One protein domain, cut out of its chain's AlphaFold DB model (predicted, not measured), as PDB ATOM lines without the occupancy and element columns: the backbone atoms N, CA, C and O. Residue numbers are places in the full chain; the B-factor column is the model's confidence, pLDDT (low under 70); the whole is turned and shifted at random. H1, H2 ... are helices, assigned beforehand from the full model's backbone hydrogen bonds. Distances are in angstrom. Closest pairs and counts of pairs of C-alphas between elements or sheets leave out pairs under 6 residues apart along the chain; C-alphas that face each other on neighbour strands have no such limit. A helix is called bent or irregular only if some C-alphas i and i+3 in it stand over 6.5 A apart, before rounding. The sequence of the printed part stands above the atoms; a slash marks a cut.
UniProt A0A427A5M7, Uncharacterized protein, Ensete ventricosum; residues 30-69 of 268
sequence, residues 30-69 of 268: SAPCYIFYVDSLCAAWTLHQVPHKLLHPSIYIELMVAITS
ATOM      1  N   SER A  30      47.431  31.952 -13.951       55.38
ATOM      2  CA  SER A  30      47.891  32.372 -15.286       55.38
ATOM      3  C   SER A  30      46.773  32.475 -16.325       55.38
ATOM      4  O   SER A  30      47.015  33.008 -17.407       55.38
ATOM      5  N   ALA A  31      45.551  32.040 -16.004       60.25
ATOM      6  CA  ALA A  31      44.374  32.282 -16.835       60.25
ATOM      7  C   ALA A  31      44.181  33.775 -17.200       60.25
ATOM      8  O   ALA A  31      43.921  34.046 -18.372       60.25
ATOM      9  N   PRO A  32      44.406  34.756 -16.292       64.12
ATOM     10  CA  PRO A  32      44.339  36.174 -16.657       64.12
ATOM     11  C   PRO A  32      45.447  36.583 -17.638       64.12
ATOM     12  O   PRO A  32      45.192  37.310 -18.593       64.12
ATOM     13  N   CYS A  33      46.670  36.070 -17.453       69.06
ATOM     14  CA  CYS A  33      47.800  36.358 -18.340       69.06
ATOM     15  C   CYS A  33      47.606  35.773 -19.744       69.06
ATOM     16  O   CYS A  33      48.077  36.357 -20.717       69.06
ATOM     17  N   TYR A  34      46.920  34.632 -19.861       62.94
ATOM     18  CA  TYR A  34      46.633  34.010 -21.152       62.94
ATOM     19  C   TYR A  34      45.606  34.814 -21.954       62.94
ATOM     20  O   TYR A  34      45.814  35.050 -23.139       62.94
ATOM     21  N   ILE A  35      44.549  35.296 -21.292       69.38
ATOM     22  CA  ILE A  35      43.546  36.177 -21.909       69.38
ATOM     23  C   ILE A  35      44.220  37.469 -22.386       69.38
ATOM     24  O   ILE A  35      44.114  37.822 -23.555       69.38
ATOM     25  N   PHE A  36      45.046  38.088 -21.536       73.19
ATOM     26  CA  PHE A  36      45.773  39.307 -21.895       73.19
ATOM     27  C   PHE A  36      46.741  39.102 -23.070       73.19
ATOM     28  O   PHE A  36      46.852  39.958 -23.942       73.19
ATOM     29  N   TYR A  37      47.437  37.962 -23.121       74.38
ATOM     30  CA  TYR A  37      48.353  37.625 -24.211       74.38
ATOM     31  C   TYR A  37      47.620  37.427 -25.546       74.38
ATOM     32  O   TYR A  37      48.070  37.937 -26.572       74.38
ATOM     33  N   VAL A  38      46.481  36.724 -25.535       70.88
ATOM     34  CA  VAL A  38      45.651  36.505 -26.729       70.88
ATOM     35  C   VAL A  38      45.054  37.824 -27.226       70.88
ATOM     36  O   VAL A  38      45.139  38.109 -28.419       70.88
ATOM     37  N   ASP A  39      44.551  38.668 -26.324       81.44
ATOM     38  CA  ASP A  39      43.972  39.969 -26.678       81.44
ATOM     39  C   ASP A  39      45.034  40.939 -27.217       81.44
ATOM     40  O   ASP A  39      44.816  41.612 -28.225       81.44
ATOM     41  N   SER A  40      46.229  40.947 -26.616       76.31
ATOM     42  CA  SER A  40      47.369  41.749 -27.085       76.31
ATOM     43  C   SER A  40      47.834  41.319 -28.478       76.31
ATOM     44  O   SER A  40      48.141  42.159 -29.324       76.31
ATOM     45  N   LEU A  41      47.874  40.009 -28.734       79.06
ATOM     46  CA  LEU A  41      48.264  39.456 -30.028       79.06
ATOM     47  C   LEU A  41      47.214  39.766 -31.104       79.06
ATOM     48  O   LEU A  41      47.578  40.145 -32.214       79.06
ATOM     49  N   CYS A  42      45.926  39.671 -30.772       79.69
ATOM     50  CA  CYS A  42      44.826  40.061 -31.654       79.69
ATOM     51  C   CYS A  42      44.833  41.566 -31.960       79.69
ATOM     52  O   CYS A  42      44.620  41.951 -33.111       79.69
ATOM     53  N   ALA A  43      45.129  42.419 -30.976       75.88
ATOM     54  CA  ALA A  43      45.265  43.859 -31.183       75.88
ATOM     55  C   ALA A  43      46.453  44.185 -32.102       75.88
ATOM     56  O   ALA A  43      46.293  44.907 -33.086       75.88
ATOM     57  N   ALA A  44      47.621  43.584 -31.852       76.88
ATOM     58  CA  ALA A  44      48.802  43.744 -32.701       76.88
ATOM     59  C   ALA A  44      48.565  43.226 -34.130       76.88
ATOM     60  O   ALA A  44      48.956  43.870 -35.103       76.88
ATOM     61  N   TRP A  45      47.876  42.093 -34.270       78.94
ATOM     62  CA  TRP A  45      47.496  41.527 -35.562       78.94
ATOM     63  C   TRP A  45      46.527  42.434 -36.329       78.94
ATOM     64  O   TRP A  45      46.685  42.641 -37.531       78.94
ATOM     65  N   THR A  46      45.548  43.016 -35.637       66.50
ATOM     66  CA  THR A  46      44.580  43.944 -36.237       66.50
ATOM     67  C   THR A  46      45.263  45.235 -36.686       66.50
ATOM     68  O   THR A  46      45.012  45.700 -37.795       66.50
ATOM     69  N   LEU A  47      46.202  45.759 -35.891       67.00
ATOM     70  CA  LEU A  47      47.017  46.922 -36.256       67.00
ATOM     71  C   LEU A  47      47.936  46.650 -37.452       67.00
ATOM     72  O   LEU A  47      48.096  47.521 -38.299       67.00
ATOM     73  N   HIS A  48      48.480  45.435 -37.568       69.00
ATOM     74  CA  HIS A  48      49.304  45.040 -38.712       69.00
ATOM     75  C   HIS A  48      48.484  44.897 -40.008       69.00
ATOM     76  O   HIS A  48      49.013  45.083 -41.106       69.00
ATOM     77  N   GLN A  49      47.198  44.541 -39.915       67.94
ATOM     78  CA  GLN A  49      46.330  44.403 -41.089       67.94
ATOM     79  C   GLN A  49      45.806  45.738 -41.626       67.94
ATOM     80  O   GLN A  49      45.498  45.832 -42.815       67.94
ATOM     81  N   VAL A  50      45.737  46.782 -40.796       66.19
ATOM     82  CA  VAL A  50      45.446  48.128 -41.295       66.19
ATOM     83  C   VAL A  50      46.707  48.664 -41.988       66.19
ATOM     84  O   VAL A  50      47.786  48.613 -41.401       66.19
ATOM     85  N   PRO A  51      46.626  49.165 -43.237       59.03
ATOM     86  CA  PRO A  51      47.798  49.593 -43.990       59.03
ATOM     87  C   PRO A  51      48.657  50.582 -43.191       59.03
ATOM     88  O   PRO A  51      48.295  51.746 -43.003       59.03
ATOM     89  N   HIS A  52      49.836  50.116 -42.773       57.59
ATOM     90  CA  HIS A  52      50.820  50.820 -41.939       57.59
ATOM     91  C   HIS A  52      51.245  52.206 -42.465       57.59
ATOM     92  O   HIS A  52      51.883  52.973 -41.751       57.59
ATOM     93  N   LYS A  53      50.879  52.556 -43.704       58.53
ATOM     94  CA  LYS A  53      51.195  53.840 -44.340       58.53
ATOM     95  C   LYS A  53      50.415  55.032 -43.780       58.53
ATOM     96  O   LYS A  53      50.853  56.155 -43.998       58.53
ATOM     97  N   LEU A  54      49.297  54.817 -43.080       59.75
ATOM     98  CA  LEU A  54      48.460  55.917 -42.573       59.75
ATOM     99  C   LEU A  54      48.379  55.995 -41.044       59.75
ATOM    100  O   LEU A  54      48.198  57.086 -40.516       59.75
ATOM    101  N   LEU A  55      48.567  54.880 -40.331       60.69
ATOM    102  CA  LEU A  55      48.463  54.853 -38.866       60.69
ATOM    103  C   LEU A  55      49.740  55.294 -38.141       60.69
ATOM    104  O   LEU A  55      49.679  55.808 -37.028       60.69
ATOM    105  N   HIS A  56      50.909  55.104 -38.759       71.12
ATOM    106  CA  HIS A  56      52.185  55.405 -38.108       71.12
ATOM    107  C   HIS A  56      52.374  56.901 -37.800       71.12
ATOM    108  O   HIS A  56      52.828  57.225 -36.703       71.12
ATOM    109  N   PRO A  57      52.007  57.827 -38.710       74.38
ATOM    110  CA  PRO A  57      52.093  59.252 -38.419       74.38
ATOM    111  C   PRO A  57      51.039  59.701 -37.403       74.38
ATOM    112  O   PRO A  57      51.368  60.473 -36.510       74.38
ATOM    113  N   SER A  58      49.795  59.214 -37.497       77.69
ATOM    114  CA  SER A  58      48.699  59.690 -36.641       77.69
ATOM    115  C   SER A  58      48.899  59.304 -35.175       77.69
ATOM    116  O   SER A  58      48.795  60.164 -34.307       77.69
ATOM    117  N   ILE A  59      49.291  58.055 -34.905       78.12
ATOM    118  CA  ILE A  59      49.546  57.566 -33.539       78.12
ATOM    119  C   ILE A  59      50.785  58.248 -32.937       78.12
ATOM    120  O   ILE A  59      50.800  58.584 -31.756       78.12
ATOM    121  N   TYR A  60      51.825  58.489 -33.743       80.12
ATOM    122  CA  TYR A  60      53.041  59.165 -33.281       80.12
ATOM    123  C   TYR A  60      52.796  60.644 -32.953       80.12
ATOM    124  O   TYR A  60      53.290  61.138 -31.942       80.12
ATOM    125  N   ILE A  61      52.009  61.342 -33.779       77.19
ATOM    126  CA  ILE A  61      51.622  62.736 -33.538       77.19
ATOM    127  C   ILE A  61      50.752  62.833 -32.282       77.19
ATOM    128  O   ILE A  61      51.017  63.676 -31.431       77.19
ATOM    129  N   GLU A  62      49.767  61.950 -32.119       88.50
ATOM    130  CA  GLU A  62      48.892  61.933 -30.944       88.50
ATOM    131  C   GLU A  62      49.668  61.630 -29.652       88.50
ATOM    132  O   GLU A  62      49.509  62.332 -28.652       88.50
ATOM    133  N   LEU A  63      50.596  60.666 -29.695       80.75
ATOM    134  CA  LEU A  63      51.480  60.352 -28.572       80.75
ATOM    135  C   LEU A  63      52.408  61.527 -28.228       80.75
ATOM    136  O   LEU A  63      52.581  61.845 -27.053       80.75
ATOM    137  N   MET A  64      52.977  62.206 -29.228       85.50
ATOM    138  CA  MET A  64      53.815  63.389 -29.008       85.50
ATOM    139  C   MET A  64      53.026  64.566 -28.430       85.50
ATOM    140  O   MET A  64      53.529  65.252 -27.540       85.50
ATOM    141  N   VAL A  65      51.789  64.785 -28.885       85.31
ATOM    142  CA  VAL A  65      50.895  65.824 -28.352       85.31
ATOM    143  C   VAL A  65      50.495  65.505 -26.915       85.31
ATOM    144  O   VAL A  65      50.572  66.388 -26.062       85.31
ATOM    145  N   ALA A  66      50.149  64.254 -26.609       80.25
ATOM    146  CA  ALA A  66      49.820  63.826 -25.253       80.25
ATOM    147  C   ALA A  66      51.017  63.994 -24.301       80.25
ATOM    148  O   ALA A  66      50.877  64.607 -23.244       80.25
ATOM    149  N   ILE A  67      52.212  63.541 -24.700       76.75
ATOM    150  CA  ILE A  67      53.441  63.695 -23.907       76.75
ATOM    151  C   ILE A  67      53.765  65.181 -23.704       76.75
ATOM    152  O   ILE A  67      53.958  65.622 -22.572       76.75
ATOM    153  N   THR A  68      53.745  65.982 -24.768       84.44
ATOM    154  CA  THR A  68      54.025  67.424 -24.690       84.44
ATOM    155  C   THR A  68      52.987  68.158 -23.844       84.44
ATOM    156  O   THR A  68      53.357  69.060 -23.103       84.44
ATOM    157  N   SER A  69      51.715  67.746 -23.879       71.19
ATOM    158  CA  SER A  69      50.639  68.308 -23.051       71.19
ATOM    159  C   SER A  69      50.741  67.906 -21.578       71.19
ATOM    160  O   SER A  69      50.199  68.607 -20.725       71.19
TER     161      SER A  69
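What this domain is: This is residues 30 to 69 of the 268 residues of an uncharacterized protein of Ensete ventricosum (UniProt A0A427A5M7). Two helices of nearly equal length, H1 and then H2, meet end to end at a tight turn and make an open V, with nothing packed between the arms. The whole is flat, with spans of 37 by 26 by 5 A. The printed part has 40 residues, 37 of them in the two named helices, with no named strand; its class is all helix. It is only just extended, close to loose, with a radius of gyration of the C-alphas of 13.8 A.

How they stand to each other: H1, residues 31 to 49, and H2, residues 52 to 69, meet only through their link, the tight link of residues 50 and 51. Residues 30 to 46 and 56 to 69 stand free, as do residues 48 to 54. In H1 every O i to N i+4 pair is within hydrogen-bond range; in H2, 11 of 14 are.

Where its parts are: H1 runs 27.2 A from C-alpha 31 at (44.374, 32.282, -16.835) to C-alpha 49 at (46.330, 44.403, -41.089). H2 runs 25.7 A and ends with C-alpha 69 at (50.639, 68.308, -23.051). H2 is irregular, but only just: C-alphas 53 and 56 are 6.50 A apart.

The domain as a whole: The C-alphas farthest apart, of Ala 31 and Thr 68, are 37.3 A apart. The printed part has no cut. Its mean pLDDT is 72.3; residues 30 to 35 and 46 to 55 are under 70.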